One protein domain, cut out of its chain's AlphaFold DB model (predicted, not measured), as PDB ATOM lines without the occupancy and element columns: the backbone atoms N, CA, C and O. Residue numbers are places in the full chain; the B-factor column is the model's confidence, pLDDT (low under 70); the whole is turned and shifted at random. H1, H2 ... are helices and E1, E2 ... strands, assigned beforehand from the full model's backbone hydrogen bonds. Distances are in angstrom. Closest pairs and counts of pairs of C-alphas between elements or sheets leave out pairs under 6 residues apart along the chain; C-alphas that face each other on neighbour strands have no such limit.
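Overview. This is residues 32 to 144 and 222 to 241 of the 243 residues of the protein "Hypothetical protein" of Rotaria sordida (UniProt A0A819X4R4). A twisted sheet of four strands forms the core, with H3 packed along one face and the shorter H2 on the other. The long helix H1 spans the sheet loosely and slantwise, H4 and H5 lie at one end of the sheet, and the small strand E3 lies beside E2. The printed part has 133 residues, with five named helices and five named strands in the order E1 H1 E2 H2 E3 H3 E4 H4 H5 E5. The sheet, of order E1 E5 E4 E2, is mixed, and the class is mixed, helices and strands. The whole is compact, with a radius of gyration of the C-alphas of 15.0 A and spans of 42 by 41 by 26 A.

Along the chain. E1, residues 32 to 36, begins at C-alpha 32 (-25.308, 29.690, 35.328). H1, residues 43 to 64, is 31.3 A long and ends at C-alpha 64 (-24.137, 41.927, 22.076). E2, residues 70 to 78, is 25.9 A long, and H2 is residues 79 to 88. E3 is residues 106 to 108, and H3, residues 112 to 126, is 20.8 A long. E4, residues 130 to 138, is 26.6 A long; H4 is residues 139 to 144 and H5 residues 223 to 230. E5, residues 233 to 240, is 20.7 A long and ends at C-alpha 240 (-33.892, 24.447, 43.216).

Arrangement. E1 and E5 are parallel, with N 35 and O 238 2.8 A apart. E5 and E4 are antiparallel, with N 132 and O 237 2.8 A apart. E4 and E2 are antiparallel, with N 73 and O 135 2.9 A apart. E1, H1 and E2 form a split strand-helix-strand unit, two strands running the same way with E5 and E4 between them, its crossover right-handed. There are three layers, helices on both faces of the sheet: H1 and H3 on one, H2 and H4 on the other. H3 runs along E2 at 3 degrees on the local plane, at a height over the sheet of 5.5 A; the closest C-alphas are those of Gly 76 and Ala 115, 4.2 A. H2 is over E4, at a height of 9.5 A; their closest C-alphas are those of Val 79 and Gly 131, 4.9 A. H1 and H3 are near each other, with 8 pairs of C-alphas within 10 A. E3 pairs with no named strand, but touches E2, the C-alphas of His 75 and Val 108 being 4.9 A apart. H4 stands up from the sheet at 74 degrees, and H5 only grazes it with residues 228 to 230. In H1, H2, H3, H4 and H5 every O i to N i+4 pair is within hydrogen-bond range.

Size, cuts and confidence. The farthest C-alphas, those of Pro 41 and Thr 224, are 42.9 A apart. Residues 145 to 221 are not printed, and C-alphas 144 and 222 are 12.3 A apart across the cut. The link from H2 to E3, residues 89 to 105, is long. The mean pLDDT of the printed part is 73.0; residues 32 to 69, 95 to 103, 140, 143 to 144 and 240 to 241 are under 70.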
ATOM      1  N   VAL A  32     -24.489  30.555  34.479       62.66
ATOM      2  CA  VAL A  32     -25.308  29.690  35.328       62.66
ATOM      3  C   VAL A  32     -26.142  30.577  36.237       62.66
ATOM      4  O   VAL A  32     -25.610  31.266  37.106       62.66
ATOM      5  N   VAL A  33     -27.458  30.545  36.053       66.88
ATOM      6  CA  VAL A  33     -28.390  31.335  36.863       66.88
ATOM      7  C   VAL A  33     -29.160  30.401  37.777       66.88
ATOM      8  O   VAL A  33     -29.871  29.506  37.313       66.88
ATOM      9  N   TYR A  34     -29.021  30.609  39.084       67.62
ATOM     10  CA  TYR A  34     -29.724  29.827  40.093       67.62
ATOM     11  C   TYR A  34     -31.001  30.534  40.542       67.62
ATOM     12  O   TYR A  34     -30.986  31.717  40.883       67.62
ATOM     13  N   TYR A  35     -32.096  29.781  40.587       65.62
ATOM     14  CA  TYR A  35     -33.357  30.225  41.156       65.62
ATOM     15  C   TYR A  35     -33.772  29.309  42.298       65.62
ATOM     16  O   TYR A  35     -34.043  28.125  42.086       65.62
ATOM     17  N   ASP A  36     -33.892  29.892  43.487       65.38
ATOM     18  CA  ASP A  36     -34.515  29.245  44.633       65.38
ATOM     19  C   ASP A  36     -36.034  29.456  44.597       65.38
ATOM     20  O   ASP A  36     -36.533  30.584  44.656       65.38
ATOM     21  N   LEU A  37     -36.780  28.359  44.495       61.97
ATOM     22  CA  LEU A  37     -38.237  28.355  44.486       61.97
ATOM     23  C   LEU A  37     -38.842  28.795  45.824       61.97
ATOM     24  O   LEU A  37     -39.964  29.300  45.812       61.97
ATOM     25  N   ASN A  38     -38.125  28.672  46.944       62.12
ATOM     26  CA  ASN A  38     -38.640  29.065  48.259       62.12
ATOM     27  C   ASN A  38     -38.758  30.577  48.437       62.12
ATOM     28  O   ASN A  38     -39.554  31.050  49.246       62.12
ATOM     29  N   ILE A  39     -38.022  31.347  47.636       59.34
ATOM     30  CA  ILE A  39     -38.108  32.811  47.623       59.34
ATOM     31  C   ILE A  39     -39.427  33.273  46.975       59.34
ATOM     32  O   ILE A  39     -39.868  34.407  47.174       59.34
ATOM     33  N   TYR A  40     -40.106  32.400  46.221       57.62
ATOM     34  CA  TYR A  40     -41.323  32.746  45.498       57.62
ATOM     35  C   TYR A  40     -42.564  32.143  46.171       57.62
ATOM     36  O   TYR A  40     -42.818  30.946  46.044       57.62
ATOM     37  N   PRO A  41     -43.428  32.968  46.794       45.34
ATOM     38  CA  PRO A  41     -44.565  32.483  47.581       45.34
ATOM     39  C   PRO A  41     -45.646  31.767  46.751       45.34
ATOM     40  O   PRO A  41     -46.535  31.135  47.311       45.34
ATOM     41  N   ASN A  42     -45.607  31.856  45.414       62.91
ATOM     42  CA  ASN A  42     -46.417  31.017  44.532       62.91
ATOM     43  C   ASN A  42     -45.777  30.842  43.136       62.91
ATOM     44  O   ASN A  42     -44.954  31.647  42.689       62.91
ATOM     45  N   ARG A  43     -46.217  29.801  42.409       60.91
ATOM     46  CA  ARG A  43     -45.729  29.457  41.055       60.91
ATOM     47  C   ARG A  43     -45.924  30.571  40.018       60.91
ATOM     48  O   ARG A  43     -45.131  30.667  39.085       60.91
ATOM     49  N   SER A  44     -46.957  31.400  40.157       65.88
ATOM     50  CA  SER A  44     -47.242  32.493  39.216       65.88
ATOM     51  C   SER A  44     -46.211  33.620  39.331       65.88
ATOM     52  O   SER A  44     -45.731  34.126  38.317       65.88
ATOM     53  N   ASN A  45     -45.810  33.961  40.556       61.16
ATOM     54  CA  ASN A  45     -44.778  34.954  40.836       61.16
ATOM     55  C   ASN A  45     -43.394  34.466  40.393       61.16
ATOM     56  O   ASN A  45     -42.636  35.243  39.816       61.16
ATOM     57  N   PHE A  46     -43.104  33.173  40.569       63.56
ATOM     58  CA  PHE A  46     -41.888  32.548  40.044       63.56
ATOM     59  C   PHE A  46     -41.806  32.642  38.515       63.56
ATOM     60  O   PHE A  46     -40.816  33.139  37.981       63.56
ATOM     61  N   LYS A  47     -42.872  32.251  37.800       63.56
ATOM     62  CA  LYS A  47     -42.930  32.360  36.332       63.56
ATOM     63  C   LYS A  47     -42.735  33.792  35.842       63.56
ATOM     64  O   LYS A  47     -42.024  34.005  34.864       63.56
ATOM     65  N   LYS A  48     -43.352  34.764  36.519       65.25
ATOM     66  CA  LYS A  48     -43.221  36.189  36.187       65.25
ATOM     67  C   LYS A  48     -41.794  36.694  36.417       65.25
ATOM     68  O   LYS A  48     -41.280  37.441  35.592       65.25
ATOM     69  N   CYS A  49     -41.140  36.269  37.499       60.91
ATOM     70  CA  CYS A  49     -39.751  36.627  37.778       60.91
ATOM     71  C   CYS A  49     -38.779  36.001  36.767       60.91
ATOM     72  O   CYS A  49     -37.935  36.700  36.219       60.91
ATOM     73  N   MET A  50     -38.955  34.715  36.452       63.59
ATOM     74  CA  MET A  50     -38.202  34.020  35.402       63.59
ATOM     75  C   MET A  50     -38.342  34.718  34.048       63.59
ATOM     76  O   MET A  50     -37.335  35.002  33.417       63.59
ATOM     77  N   HIS A  51     -39.562  35.074  33.631       62.00
ATOM     78  CA  HIS A  51     -39.777  35.825  32.389       62.00
ATOM     79  C   HIS A  51     -39.099  37.194  32.396       62.00
ATOM     80  O   HIS A  51     -38.559  37.615  31.381       62.00
ATOM     81  N   ASN A  52     -39.116  37.904  33.524       59.81
ATOM     82  CA  ASN A  52     -38.471  39.208  33.621       59.81
ATOM     83  C   ASN A  52     -36.942  39.098  33.592       59.81
ATOM     84  O   ASN A  52     -36.304  39.889  32.908       59.81
ATOM     85  N   ASN A  53     -36.359  38.109  34.272       59.38
ATOM     86  CA  ASN A  53     -34.917  37.870  34.229       59.38
ATOM     87  C   ASN A  53     -34.477  37.341  32.864       59.38
ATOM     88  O   ASN A  53     -33.473  37.804  32.341       59.38
ATOM     89  N   LEU A  54     -35.261  36.467  32.230       59.81
ATOM     90  CA  LEU A  54     -35.061  36.092  30.832       59.81
ATOM     91  C   LEU A  54     -35.145  37.300  29.919       59.81
ATOM     92  O   LEU A  54     -34.285  37.443  29.080       59.81
ATOM     93  N   ASN A  55     -36.096  38.216  30.113       54.22
ATOM     94  CA  ASN A  55     -36.125  39.460  29.348       54.22
ATOM     95  C   ASN A  55     -34.845  40.283  29.554       54.22
ATOM     96  O   ASN A  55     -34.406  40.931  28.613       54.22
ATOM     97  N   VAL A  56     -34.225  40.240  30.739       51.62
ATOM     98  CA  VAL A  56     -32.922  40.872  31.008       51.62
ATOM     99  C   VAL A  56     -31.780  40.133  30.301       51.62
ATOM    100  O   VAL A  56     -30.979  40.795  29.654       51.62
ATOM    101  N   PHE A  57     -31.728  38.799  30.317       53.25
ATOM    102  CA  PHE A  57     -30.746  38.021  29.539       53.25
ATOM    103  C   PHE A  57     -30.970  38.143  28.025       53.25
ATOM    104  O   PHE A  57     -30.026  38.202  27.246       53.25
ATOM    105  N   ASP A  58     -32.217  38.251  27.589       51.59
ATOM    106  CA  ASP A  58     -32.632  38.578  26.232       51.59
ATOM    107  C   ASP A  58     -32.169  39.977  25.862       51.59
ATOM    108  O   ASP A  58     -31.653  40.155  24.770       51.59
ATOM    109  N   LEU A  59     -32.320  40.959  26.751       49.97
ATOM    110  CA  LEU A  59     -31.833  42.325  26.567       49.97
ATOM    111  C   LEU A  59     -30.301  42.377  26.510       49.97
ATOM    112  O   LEU A  59     -29.765  43.070  25.650       49.97
ATOM    113  N   LEU A  60     -29.600  41.624  27.362       47.84
ATOM    114  CA  LEU A  60     -28.137  41.543  27.373       47.84
ATOM    115  C   LEU A  60     -27.608  40.825  26.123       47.84
ATOM    116  O   LEU A  60     -26.719  41.346  25.454       47.84
ATOM    117  N   ALA A  61     -28.225  39.716  25.714       50.38
ATOM    118  CA  ALA A  61     -27.886  39.015  24.476       50.38
ATOM    119  C   ALA A  61     -28.209  39.846  23.222       50.38
ATOM    120  O   ALA A  61     -27.416  39.887  22.286       50.38
ATOM    121  N   LYS A  62     -29.340  40.570  23.218       47.16
ATOM    122  CA  LYS A  62     -29.707  41.531  22.160       47.16
ATOM    123  C   LYS A  62     -28.783  42.751  22.125       47.16
ATOM    124  O   LYS A  62     -28.747  43.438  21.112       47.16
ATOM    125  N   SER A  63     -28.065  43.042  23.213       48.84
ATOM    126  CA  SER A  63     -27.084  44.133  23.260       48.84
ATOM    127  C   SER A  63     -25.711  43.740  22.705       48.84
ATOM    128  O   SER A  63     -24.930  44.630  22.378       48.84
ATOM    129  N   GLN A  64     -25.426  42.437  22.559       49.88
ATOM    130  CA  GLN A  64     -24.137  41.927  22.076       49.88
ATOM    131  C   GLN A  64     -24.169  41.304  20.674       49.88
ATOM    132  O   GLN A  64     -23.115  40.924  20.172       49.88
ATOM    133  N   ILE A  65     -25.326  41.196  20.012       45.41
ATOM    134  CA  ILE A  65     -25.415  40.582  18.681       45.41
ATOM    135  C   ILE A  65     -26.326  41.415  17.782       45.41
ATOM    136  O   ILE A  65     -27.421  41.815  18.181       45.41
ATOM    137  N   GLU A  66     -25.835  41.678  16.572       46.88
ATOM    138  CA  GLU A  66     -26.576  42.268  15.464       46.88
ATOM    139  C   GLU A  66     -27.970  41.636  15.351       46.88
ATOM    140  O   GLU A  66     -28.153  40.418  15.421       46.88
ATOM    141  N   LYS A  67     -28.969  42.512  15.267       46.41
ATOM    142  CA  LYS A  67     -30.387  42.172  15.214       46.41
ATOM    143  C   LYS A  67     -30.678  41.124  14.128       46.41
ATOM    144  O   LYS A  67     -30.246  41.277  12.995       46.41
ATOM    145  N   ASP A  68     -31.515  40.158  14.511       52.78
ATOM    146  CA  ASP A  68     -32.484  39.427  13.674       52.78
ATOM    147  C   ASP A  68     -32.191  37.990  13.192       52.78
ATOM    148  O   ASP A  68     -33.100  37.388  12.628       52.78
ATOM    149  N   GLU A  69     -31.058  37.349  13.511       69.75
ATOM    150  CA  GLU A  69     -30.772  35.999  12.959       69.75
ATOM    151  C   GLU A  69     -30.562  34.858  13.970       69.75
ATOM    152  O   GLU A  69     -30.054  33.814  13.583       69.75
ATOM    153  N   ASN A  70     -30.936  34.984  15.247       74.69
ATOM    154  CA  ASN A  70     -30.751  33.891  16.219       74.69
ATOM    155  C   ASN A  70     -32.067  33.385  16.822       74.69
ATOM    156  O   ASN A  70     -32.889  34.159  17.312       74.69
ATOM    157  N   ILE A  71     -32.217  32.061  16.859       79.56
ATOM    158  CA  ILE A  71     -33.295  31.333  17.528       79.56
ATOM    159  C   ILE A  71     -32.771  30.725  18.823       79.56
ATOM    160  O   ILE A  71     -31.660  30.195  18.890       79.56
ATOM    161  N   ARG A  72     -33.610  30.764  19.860       82.69
ATOM    162  CA  ARG A  72     -33.345  30.063  21.112       82.69
ATOM    163  C   ARG A  72     -34.139  28.785  21.216       82.69
ATOM    164  O   ARG A  72     -35.344  28.773  20.981       82.69
ATOM    165  N   LEU A  73     -33.442  27.734  21.617       85.44
ATOM    166  CA  LEU A  73     -34.025  26.443  21.923       85.44
ATOM    167  C   LEU A  73     -33.712  26.074  23.365       85.44
ATOM    168  O   LEU A  73     -32.642  26.372  23.884       85.44
ATOM    169  N   TYR A  74     -34.651  25.401  24.009       88.00
ATOM    170  CA  TYR A  74     -34.596  25.096  25.426       88.00
ATOM    171  C   TYR A  74     -34.794  23.604  25.669       88.00
ATOM    172  O   TYR A  74     -35.677  22.976  25.081       88.00
ATOM    173  N   HIS A  75     -34.006  23.043  26.584       91.81
ATOM    174  CA  HIS A  75     -34.161  21.676  27.074       91.81
ATOM    175  C   HIS A  75     -34.358  21.672  28.587       91.81
ATOM    176  O   HIS A  75     -33.457  22.047  29.333       91.81
ATOM    177  N   GLY A  76     -35.529  21.229  29.042       89.88
ATOM    178  CA  GLY A  76     -35.838  21.086  30.463       89.88
ATOM    179  C   GLY A  76     -35.632  19.664  30.972       89.88
ATOM    180  O   GLY A  76     -36.256  18.731  30.460       89.88
ATOM    181  N   THR A  77     -34.816  19.503  32.012       91.19
ATOM    182  CA  THR A  77     -34.501  18.210  32.634       91.19
ATOM    183  C   THR A  77     -34.133  18.371  34.120       91.19
ATOM    184  O   THR A  77     -34.366  19.428  34.702       91.19
ATOM    185  N   ASP A  78     -33.642  17.321  34.776       89.19
ATOM    186  CA  ASP A  78     -33.049  17.414  36.115       89.19
ATOM    187  C   ASP A  78     -31.595  17.901  36.074       89.19
ATOM    188  O   ASP A  78     -30.891  17.771  35.074       89.19
ATOM    189  N   VAL A  79     -31.137  18.461  37.189       85.25
ATOM    190  CA  VAL A  79     -29.831  19.120  37.272       85.25
ATOM    191  C   VAL A  79     -28.644  18.175  37.007       85.25
ATOM    192  O   VAL A  79     -27.636  18.587  36.437       85.25
ATOM    193  N   GLU A  80     -28.766  16.891  37.348       86.44
ATOM    194  CA  GLU A  80     -27.718  15.895  37.085       86.44
ATOM    195  C   GLU A  80     -27.620  15.566  35.594       86.44
ATOM    196  O   GLU A  80     -26.528  15.416  35.045       86.44
ATOM    197  N   SER A  81     -28.756  15.520  34.901       89.19
ATOM    198  CA  SER A  81     -28.781  15.411  33.445       89.19
ATOM    199  C   SER A  81     -28.187  16.652  32.775       89.19
ATOM    200  O   SER A  81     -27.448  16.508  31.805       89.19
ATOM    201  N   VAL A  82     -28.439  17.855  33.307       89.00
ATOM    202  CA  VAL A  82     -27.803  19.090  32.812       89.00
ATOM    203  C   VAL A  82     -26.282  19.014  32.919       89.00
ATOM    204  O   VAL A  82     -25.601  19.257  31.922       89.00
ATOM    205  N   LYS A  83     -25.747  18.618  34.083       85.75
ATOM    206  CA  LYS A  83     -24.302  18.411  34.285       85.75
ATOM    207  C   LYS A  83     -23.722  17.460  33.243       85.75
ATOM    208  O   LYS A  83     -22.735  17.794  32.595       85.75
ATOM    209  N   LYS A  84     -24.362  16.302  33.046       87.50
ATOM    210  CA  LYS A  84     -23.921  15.303  32.062       87.50
ATOM    211  C   LYS A  84     -23.921  15.850  30.640       87.50
ATOM    212  O   LYS A  84     -22.977  15.582  29.912       87.50
ATOM    213  N   ILE A  85     -24.935  16.625  30.257       89.56
ATOM    214  CA  ILE A  85     -24.991  17.237  28.922       89.56
ATOM    215  C   ILE A  85     -23.851  18.246  28.743       89.56
ATOM    216  O   ILE A  85     -23.185  18.235  27.716       89.56
ATOM    217  N   CYS A  86     -23.582  19.071  29.755       83.94
ATOM    218  CA  CYS A  86     -22.490  20.046  29.716       83.94
ATOM    219  C   CYS A  86     -21.106  19.367  29.657       83.94
ATOM    220  O   CYS A  86     -20.221  19.815  28.938       83.94
ATOM    221  N   GLN A  87     -20.914  18.268  30.390       83.19
ATOM    222  CA  GLN A  87     -19.622  17.580  30.503       83.19
ATOM    223  C   GLN A  87     -19.344  16.587  29.371       83.19
ATOM    224  O   GLN A  87     -18.194  16.402  28.982       83.19
ATOM    225  N   CYS A  88     -20.378  15.898  28.891       86.56
ATOM    226  CA  CYS A  88     -20.246  14.741  28.006       86.56
ATOM    227  C   CYS A  88     -21.001  14.898  26.681       86.56
ATOM    228  O   CYS A  88     -20.980  13.971  25.873       86.56
ATOM    229  N   GLY A  89     -21.684  16.023  26.472       88.06
ATOM    230  CA  GLY A  89     -22.539  16.237  25.312       88.06
ATOM    231  C   GLY A  89     -23.908  15.556  25.417       88.06
ATOM    232  O   GLY A  89     -24.296  14.945  26.420       88.06
ATOM    233  N   ILE A  90     -24.679  15.688  24.347       89.50
ATOM    234  CA  ILE A  90     -26.026  15.165  24.183       89.50
ATOM    235  C   ILE A  90     -25.948  13.677  23.832       89.50
ATOM    236  O   ILE A  90     -25.583  13.268  22.732       89.50
ATOM    237  N   ASN A  91     -26.392  12.835  24.763       88.50
ATOM    238  CA  ASN A  91     -26.549  11.407  24.513       88.50
ATOM    239  C   ASN A  91     -27.953  11.093  23.963       88.50
ATOM    240  O   ASN A  91     -28.920  10.974  24.719       88.50
ATOM    241  N   LEU A  92     -28.047  10.884  22.649       83.75
ATOM    242  CA  LEU A  92     -29.295  10.549  21.947       83.75
ATOM    243  C   LEU A  92     -29.930   9.225  22.415       83.75
ATOM    244  O   LEU A  92     -31.150   9.066  22.372       83.75
ATOM    245  N   ASN A  93     -29.126   8.305  22.957       79.69
ATOM    246  CA  ASN A  93     -29.579   7.004  23.457       79.69
ATOM    247  C   ASN A  93     -30.076   7.041  24.912       79.69
ATOM    248  O   ASN A  93     -30.590   6.036  25.417       79.69
ATOM    249  N   ALA A  94     -29.928   8.175  25.608       75.19
ATOM    250  CA  ALA A  94     -30.352   8.311  27.001       75.19
ATOM    251  C   ALA A  94     -31.885   8.316  27.148       75.19
ATOM    252  O   ALA A  94     -32.424   7.902  28.178       75.19
ATOM    253  N   SER A  95     -32.609   8.745  26.110       65.12
ATOM    254  CA  SER A  95     -34.071   8.799  26.115       65.12
ATOM    255  C   SER A  95     -34.669   7.506  25.556       65.12
ATOM    256  O   SER A  95     -35.024   7.418  24.387       65.12
ATOM    257  N   ARG A  96     -34.815   6.483  26.408       55.62
ATOM    258  CA  ARG A  96     -35.491   5.212  26.060       55.62
ATOM    259  C   ARG A  96     -36.996   5.209  26.353       55.62
ATOM    260  O   ARG A  96     -37.604   4.145  26.450       55.62
ATOM    261  N   ARG A  97     -37.611   6.375  26.588       51.78
ATOM    262  CA  ARG A  97     -39.019   6.425  27.004       51.78
ATOM    263  C   ARG A  97     -39.930   5.909  25.889       51.78
ATOM    264  O   ARG A  97     -40.064   6.536  24.845       51.78
ATOM    265  N   LEU A  98     -40.614   4.803  26.173       39.62
ATOM    266  CA  LEU A  98     -41.811   4.378  25.457       39.62
ATOM    267  C   LEU A  98     -42.875   5.481  25.617       39.62
ATOM    268  O   LEU A  98     -43.235   5.825  26.743       39.62
ATOM    269  N   GLY A  99     -43.340   6.064  24.508       47.97
ATOM    270  CA  GLY A  99     -44.418   7.066  24.501       47.97
ATOM    271  C   GLY A  99     -44.006   8.527  24.278       47.97
ATOM    272  O   GLY A  99     -44.779   9.420  24.614       47.97
ATOM    273  N   SER A 100     -42.816   8.803  23.742       55.50
ATOM    274  CA  SER A 100     -42.469  10.142  23.246       55.50
ATOM    275  C   SER A 100     -43.052  10.404  21.849       55.50
ATOM    276  O   SER A 100     -43.176   9.485  21.039       55.50
ATOM    277  N   ASP A 101     -43.389  11.667  21.559       53.81
ATOM    278  CA  ASP A 101     -44.102  12.062  20.331       53.81
ATOM    279  C   ASP A 101     -43.349  11.696  19.031       53.81
ATOM    280  O   ASP A 101     -43.992  11.427  18.016       53.81
ATOM    281  N   PHE A 102     -42.008  11.634  19.068       57.72
ATOM    282  CA  PHE A 102     -41.132  11.307  17.922       57.72
ATOM    283  C   PHE A 102     -40.238  10.087  18.157       57.72
ATOM    284  O   PHE A 102     -39.290   9.864  17.402       57.72
ATOM    285  N   GLY A 103     -40.519   9.294  19.194       64.81
ATOM    286  CA  GLY A 103     -39.652   8.189  19.601       64.81
ATOM    287  C   GLY A 103     -38.379   8.653  20.329       64.81
ATOM    288  O   GLY A 103     -38.329   9.779  20.842       64.81
ATOM    289  N   PRO A 104     -37.373   7.777  20.464       70.25
ATOM    290  CA  PRO A 104     -36.105   8.101  21.116       70.25
ATOM    291  C   PRO A 104     -35.395   9.291  20.452       70.25
ATOM    292  O   PRO A 104     -35.469   9.450  19.235       70.25
ATOM    293  N   GLY A 105     -34.735  10.124  21.258       81.75
ATOM    294  CA  GLY A 105     -33.984  11.297  20.799       81.75
ATOM    295  C   GLY A 105     -33.896  12.404  21.852       81.75
ATOM    296  O   GLY A 105     -34.374  12.246  22.987       81.75
ATOM    297  N   PHE A 106     -33.282  13.528  21.481       85.81
ATOM    298  CA  PHE A 106     -33.088  14.689  22.350       85.81
ATOM    299  C   PHE A 106     -34.077  15.809  22.018       85.81
ATOM    300  O   PHE A 106     -34.117  16.311  20.904       85.81
ATOM    301  N   TYR A 107     -34.895  16.201  22.993       85.69
ATOM    302  CA  TYR A 107     -36.031  17.091  22.754       85.69
ATOM    303  C   TYR A 107     -35.725  18.522  23.174       85.69
ATOM    304  O   TYR A 107     -35.396  18.759  24.337       85.69
ATOM    305  N   VAL A 108     -35.941  19.469  22.271       86.06
ATOM    306  CA  VAL A 108     -35.837  20.909  22.527       86.06
ATOM    307  C   VAL A 108     -37.118  21.637  22.131       86.06
ATOM    308  O   VAL A 108     -37.954  21.093  21.417       86.06
ATOM    309  N   THR A 109     -37.314  22.851  22.629       83.06
ATOM    310  CA  THR A 109     -38.488  23.693  22.340       83.06
ATOM    311  C   THR A 109     -38.072  25.152  22.222       83.06
ATOM    312  O   THR A 109     -37.149  25.568  22.909       83.06
ATOM    313  N   ASP A 110     -38.741  25.935  21.383       80.00
ATOM    314  CA  ASP A 110     -38.590  27.397  21.341       80.00
ATOM    315  C   ASP A 110     -39.366  28.101  22.473       80.00
ATOM    316  O   ASP A 110     -39.214  29.300  22.697       80.00
ATOM    317  N   ASN A 111     -40.171  27.351  23.232       79.94
ATOM    318  CA  ASN A 111     -40.958  27.850  24.345       79.94
ATOM    319  C   ASN A 111     -40.293  27.533  25.693       79.94
ATOM    320  O   ASN A 111     -40.344  26.405  26.196       79.94
ATOM    321  N   PHE A 112     -39.726  28.559  26.330       81.75
ATOM    322  CA  PHE A 112     -39.103  28.421  27.645       81.75
ATOM    323  C   PHE A 112     -40.062  27.871  28.712       81.75
ATOM    324  O   PHE A 112     -39.649  27.052  29.530       81.75
ATOM    325  N   ASP A 113     -41.341  28.260  28.704       76.88
ATOM    326  CA  ASP A 113     -42.313  27.787  29.698       76.88
ATOM    327  C   ASP A 113     -42.512  26.268  29.630       76.88
ATOM    328  O   ASP A 113     -42.657  25.606  30.664       76.88
ATOM    329  N   ASP A 114     -42.488  25.707  28.419       77.88
ATOM    330  CA  ASP A 114     -42.615  24.268  28.203       77.88
ATOM    331  C   ASP A 114     -41.362  23.530  28.701       77.88
ATOM    332  O   ASP A 114     -41.471  22.475  29.337       77.88
ATOM    333  N   ALA A 115     -40.169  24.096  28.482       84.88
ATOM    334  CA  ALA A 115     -38.925  23.567  29.040       84.88
ATOM    335  C   ALA A 115     -38.904  23.663  30.574       84.88
ATOM    336  O   ALA A 115     -38.623  22.677  31.254       84.88
ATOM    337  N   LEU A 116     -39.286  24.805  31.142       82.25
ATOM    338  CA  LEU A 116     -39.363  25.012  32.585       82.25
ATOM    339  C   LEU A 116     -40.340  24.030  33.244       82.25
ATOM    340  O   LEU A 116     -40.026  23.413  34.264       82.25
ATOM    341  N   HIS A 117     -41.518  23.834  32.649       81.00
ATOM    342  CA  HIS A 117     -42.487  22.862  33.143       81.00
ATOM    343  C   HIS A 117     -41.915  21.437  33.156       81.00
ATOM    344  O   HIS A 117     -42.137  20.686  34.111       81.00
ATOM    345  N   ARG A 118     -41.138  21.066  32.130       84.81
ATOM    346  CA  ARG A 118     -40.447  19.770  32.070       84.81
ATOM    347  C   ARG A 118     -39.363  19.643  33.127       84.81
ATOM    348  O   ARG A 118     -39.328  18.611  33.793       84.81
ATOM    349  N   ALA A 119     -38.548  20.677  33.317       85.88
ATOM    350  CA  ALA A 119     -37.522  20.710  34.353       85.88
ATOM    351  C   ALA A 119     -38.134  20.481  35.741       85.88
ATOM    352  O   ALA A 119     -37.714  19.573  36.451       85.88
ATOM    353  N   MET A 120     -39.207  21.205  36.080       79.50
ATOM    354  CA  MET A 120     -39.927  21.027  37.350       79.50
ATOM    355  C   MET A 120     -40.583  19.645  37.485       79.50
ATOM    356  O   MET A 120     -40.629  19.064  38.565       79.50
ATOM    357  N   SER A 121     -41.119  19.099  36.393       79.50
ATOM    358  CA  SER A 121     -41.736  17.767  36.417       79.50
ATOM    359  C   SER A 121     -40.693  16.672  36.647       79.50
ATOM    360  O   SER A 121     -40.943  15.710  37.373       79.50
ATOM    361  N   LYS A 122     -39.510  16.814  36.039       82.12
ATOM    362  CA  LYS A 122     -38.373  15.903  36.214       82.12
ATOM    363  C   LYS A 122     -37.761  16.015  37.602       82.12
ATOM    364  O   LYS A 122     -37.509  14.987  38.222       82.12
ATOM    365  N   SER A 123     -37.598  17.238  38.095       79.31
ATOM    366  CA  SER A 123     -37.081  17.518  39.431       79.31
ATOM    367  C   SER A 123     -37.976  16.899  40.509       79.31
ATOM    368  O   SER A 123     -37.488  16.182  41.378       79.31
ATOM    369  N   ALA A 124     -39.300  17.055  40.388       75.56
ATOM    370  CA  ALA A 124     -40.269  16.450  41.298       75.56
ATOM    371  C   ALA A 124     -40.237  14.913  41.257       75.56
ATOM    372  O   ALA A 124     -40.269  14.270  42.303       75.56
ATOM    373  N   LEU A 125     -40.149  14.323  40.059       78.38
ATOM    374  CA  LEU A 125     -40.086  12.868  39.894       78.38
ATOM    375  C   LEU A 125     -38.816  12.276  40.519       78.38
ATOM    376  O   LEU A 125     -38.875  11.233  41.164       78.38
ATOM    377  N   ASN A 126     -37.684  12.948  40.327       77.69
ATOM    378  CA  ASN A 126     -36.375  12.458  40.747       77.69
ATOM    379  C   ASN A 126     -35.981  12.936  42.154       77.69
ATOM    380  O   ASN A 126     -34.947  12.510  42.658       77.69
ATOM    381  N   LYS A 127     -36.799  13.787  42.793       81.00
ATOM    382  CA  LYS A 127     -36.490  14.468  44.064       81.00
ATOM    383  C   LYS A 127     -35.155  15.223  44.009       81.00
ATOM    384  O   LYS A 127     -34.361  15.178  44.943       81.00
ATOM    385  N   THR A 128     -34.910  15.899  42.893       80.69
ATOM    386  CA  THR A 128     -33.700  16.693  42.633       80.69
ATOM    387  C   THR A 128     -34.066  18.131  42.268       80.69
ATOM    388  O   THR A 128     -35.245  18.480  42.204       80.69
ATOM    389  N   CYS A 129     -33.065  18.978  42.014       83.31
ATOM    390  CA  CYS A 129     -33.276  20.271  41.361       83.31
ATOM    391  C   CYS A 129     -33.562  20.082  39.861       83.31
ATOM    392  O   CYS A 129     -33.083  19.136  39.226       83.31
ATOM    393  N   GLY A 130     -34.350  20.990  39.290       85.88
ATOM    394  CA  GLY A 130     -34.577  21.080  37.851       85.88
ATOM    395  C   GLY A 130     -33.502  21.924  37.176       85.88
ATOM    396  O   GLY A 130     -32.837  22.732  37.821       85.88
ATOM    397  N   GLY A 131     -33.351  21.767  35.869       88.69
ATOM    398  CA  GLY A 131     -32.490  22.616  35.062       88.69
ATOM    399  C   GLY A 131     -33.033  22.816  33.652       88.69
ATOM    400  O   GLY A 131     -33.641  21.912  33.074       88.69
ATOM    401  N   VAL A 132     -32.821  24.008  33.099       88.69
ATOM    402  CA  VAL A 132     -33.108  24.341  31.702       88.69
ATOM    403  C   VAL A 132     -31.812  24.742  31.014       88.69
ATOM    404  O   VAL A 132     -31.152  25.684  31.440       88.69
ATOM    405  N   ILE A 133     -31.463  24.042  29.939       90.50
ATOM    406  CA  ILE A 133     -30.360  24.417  29.050       90.50
ATOM    407  C   ILE A 133     -30.935  25.300  27.948       90.50
ATOM    408  O   ILE A 133     -31.961  24.950  27.363       90.50
ATOM    409  N   CYS A 134     -30.287  26.427  27.676       88.44
ATOM    410  CA  CYS A 134     -30.589  27.312  26.563       88.44
ATOM    411  C   CYS A 134     -29.511  27.173  25.499       88.44
ATOM    412  O   CYS A 134     -28.326  27.341  25.777       88.44
ATOM    413  N   PHE A 135     -29.948  26.921  24.277       87.38
ATOM    414  CA  PHE A 135     -29.133  26.897  23.081       87.38
ATOM    415  C   PHE A 135     -29.462  28.125  22.243       87.38
ATOM    416  O   PHE A 135     -30.635  28.480  22.112       87.38
ATOM    417  N   GLN A 136     -28.448  28.759  21.674       85.38
ATOM    418  CA  GLN A 136     -28.597  29.862  20.741       85.38
ATOM    419  C   GLN A 136     -28.008  29.455  19.399       85.38
ATOM    420  O   GLN A 136     -26.806  29.266  19.273       85.38
ATOM    421  N   ILE A 137     -28.879  29.321  18.408       80.25
ATOM    422  CA  ILE A 137     -28.545  28.854  17.063       80.25
ATOM    423  C   ILE A 137     -28.937  29.919  16.049       80.25
ATOM    424  O   ILE A 137     -29.883  30.673  16.288       80.25
ATOM    425  N   ARG A 138     -28.261  29.967  14.903       79.56
ATOM    426  CA  ARG A 138     -28.666  30.892  13.840       79.56
ATOM    427  C   ARG A 138     -29.972  30.424  13.200       79.56
ATOM    428  O   ARG A 138     -30.216  29.226  13.086       79.56
ATOM    429  N   ASP A 139     -30.804  31.349  12.741       72.00
ATOM    430  CA  ASP A 139     -32.092  31.077  12.095       72.00
ATOM    431  C   ASP A 139     -31.911  30.207  10.841       72.00
ATOM    432  O   ASP A 139     -32.602  29.207  10.643       72.00
ATOM    433  N   ILE A 140     -30.870  30.489  10.051       69.00
ATOM    434  CA  ILE A 140     -30.498  29.654   8.904       69.00
ATOM    435  C   ILE A 140     -30.131  28.219   9.312       69.00
ATOM    436  O   ILE A 140     -30.505  27.266   8.628       69.00
ATOM    437  N   GLU A 141     -29.446  28.042  10.443       71.12
ATOM    438  CA  GLU A 141     -29.086  26.722  10.972       71.12
ATOM    439  C   GLU A 141     -30.313  26.004  11.532       71.12
ATOM    440  O   GLU A 141     -30.483  24.813  11.295       71.12
ATOM    441  N   TYR A 142     -31.214  26.726  12.198       70.31
ATOM    442  CA  TYR A 142     -32.501  26.208  12.654       70.31
ATOM    443  C   TYR A 142     -33.351  25.666  11.502       70.31
ATOM    444  O   TYR A 142     -33.891  24.558  11.580       70.31
ATOM    445  N   HIS A 143     -33.449  26.423  10.410       63.50
ATOM    446  CA  HIS A 143     -34.166  25.985   9.221       63.50
ATOM    447  C   HIS A 143     -33.519  24.747   8.588       63.50
ATOM    448  O   HIS A 143     -34.234  23.816   8.212       63.50
ATOM    449  N   GLN A 144     -32.186  24.687   8.545       63.12
ATOM    450  CA  GLN A 144     -31.456  23.497   8.102       63.12
ATOM    451  C   GLN A 144     -31.709  22.290   9.017       63.12
ATOM    452  O   GLN A 144     -31.982  21.210   8.505       63.12
ATOM    453  N   SER A 222     -30.032  13.143  14.901       78.81
ATOM    454  CA  SER A 222     -28.728  13.173  14.245       78.81
ATOM    455  C   SER A 222     -27.602  13.469  15.237       78.81
ATOM    456  O   SER A 222     -27.633  14.480  15.945       78.81
ATOM    457  N   THR A 223     -26.554  12.640  15.261       79.88
ATOM    458  CA  THR A 223     -25.340  12.902  16.062       79.88
ATOM    459  C   THR A 223     -24.661  14.201  15.639       79.88
ATOM    460  O   THR A 223     -24.239  14.984  16.484       79.88
ATOM    461  N   THR A 224     -24.640  14.487  14.336       80.50
ATOM    462  CA  THR A 224     -24.101  15.737  13.785       80.50
ATOM    463  C   THR A 224     -24.855  16.957  14.314       80.50
ATOM    464  O   THR A 224     -24.246  17.976  14.642       80.50
ATOM    465  N   MET A 225     -26.183  16.870  14.417       77.88
ATOM    466  CA  MET A 225     -26.994  17.973  14.936       77.88
ATOM    467  C   MET A 225     -26.880  18.111  16.448       77.88
ATOM    468  O   MET A 225     -26.813  19.236  16.939       77.88
ATOM    469  N   ALA A 226     -26.798  16.996  17.172       84.69
ATOM    470  CA  ALA A 226     -26.509  16.996  18.600       84.69
ATOM    471  C   ALA A 226     -25.197  17.745  18.891       84.69
ATOM    472  O   ALA A 226     -25.206  18.696  19.668       84.69
ATOM    473  N   SER A 227     -24.113  17.432  18.173       83.94
ATOM    474  CA  SER A 227     -22.826  18.122  18.338       83.94
ATOM    475  C   SER A 227     -22.871  19.609  17.972       83.94
ATOM    476  O   SER A 227     -22.270  20.434  18.659       83.94
ATOM    477  N   LYS A 228     -23.611  19.997  16.924       82.94
ATOM    478  CA  LYS A 228     -23.811  21.425  16.607       82.94
ATOM    479  C   LYS A 228     -24.568  22.150  17.720       82.94
ATOM    480  O   LYS A 228     -24.215  23.270  18.084       82.94
ATOM    481  N   LEU A 229     -25.596  21.508  18.270       84.81
ATOM    482  CA  LEU A 229     -26.401  22.063  19.349       84.81
ATOM    483  C   LEU A 229     -25.589  22.191  20.649       84.81
ATOM    484  O   LEU A 229     -25.695  23.207  21.325       84.81
ATOM    485  N   GLU A 230     -24.723  21.225  20.962       87.44
ATOM    486  CA  GLU A 230     -23.771  21.301  22.083       87.44
ATOM    487  C   GLU A 230     -22.859  22.529  21.986       87.44
ATOM    488  O   GLU A 230     -22.719  23.269  22.957       87.44
ATOM    489  N   GLY A 231     -22.302  22.795  20.798       82.06
ATOM    490  CA  GLY A 231     -21.496  23.994  20.540       82.06
ATOM    491  C   GLY A 231     -22.285  25.308  20.598       82.06
ATOM    492  O   GLY A 231     -21.690  26.380  20.592       82.06
ATOM    493  N   SER A 232     -23.613  25.221  20.674       84.38
ATOM    494  CA  SER A 232     -24.542  26.353  20.695       84.38
ATOM    495  C   SER A 232     -25.124  26.619  22.088       84.38
ATOM    496  O   SER A 232     -26.062  27.404  22.216       84.38
ATOM    497  N   ILE A 233     -24.637  25.956  23.145       83.06
ATOM    498  CA  ILE A 233     -25.099  26.214  24.517       83.06
ATOM    499  C   ILE A 233     -24.771  27.660  24.900       83.06
ATOM    500  O   ILE A 233     -23.614  28.066  24.946       83.06
ATOM    501  N   PHE A 234     -25.819  28.416  25.208       79.62
ATOM    502  CA  PHE A 234     -25.757  29.826  25.572       79.62
ATOM    503  C   PHE A 234     -25.830  30.039  27.086       79.62
ATOM    504  O   PHE A 234     -25.190  30.935  27.621       79.62
ATOM    505  N   GLY A 235     -26.603  29.212  27.794       80.31
ATOM    506  CA  GLY A 235     -26.760  29.369  29.237       80.31
ATOM    507  C   GLY A 235     -27.486  28.213  29.903       80.31
ATOM    508  O   GLY A 235     -28.139  27.394  29.247       80.31
ATOM    509  N   VAL A 236     -27.373  28.158  31.228       82.38
ATOM    510  CA  VAL A 236     -27.991  27.123  32.059       82.38
ATOM    511  C   VAL A 236     -28.739  27.771  33.219       82.38
ATOM    512  O   VAL A 236     -28.174  28.517  34.013       82.38
ATOM    513  N   TYR A 237     -30.015  27.431  33.356       82.12
ATOM    514  CA  TYR A 237     -30.873  27.899  34.438       82.12
ATOM    515  C   TYR A 237     -31.140  26.746  35.402       82.12
ATOM    516  O   TYR A 237     -31.786  25.769  35.027       82.12
ATOM    517  N   VAL A 238     -30.663  26.847  36.640       80.88
ATOM    518  CA  VAL A 238     -30.884  25.839  37.687       80.88
ATOM    519  C   VAL A 238     -32.047  26.277  38.567       80.88
ATOM    520  O   VAL A 238     -32.128  27.428  38.984       80.88
ATOM    521  N   ILE A 239     -32.968  25.355  38.836       77.75
ATOM    522  CA  ILE A 239     -34.203  25.600  39.579       77.75
ATOM    523  C   ILE A 239     -34.219  24.661  40.784       77.75
ATOM    524  O   ILE A 239     -34.467  23.460  40.639       77.75
ATOM    525  N   GLY A 240     -33.930  25.198  41.964       68.12
ATOM    526  CA  GLY A 240     -33.892  24.447  43.216       68.12
ATOM    527  C   GLY A 240     -35.063  24.767  44.134       68.12
ATOM    528  O   GLY A 240     -35.700  25.806  44.011       68.12
ATOM    529  N   ILE A 241     -35.342  23.854  45.057       53.16
ATOM    530  CA  ILE A 241     -36.081  24.138  46.291       53.16
ATOM    531  C   ILE A 241     -34.992  24.091  47.363       53.16
ATOM    532  O   ILE A 241     -34.380  23.030  47.511       53.16
TER     533      ILE A 241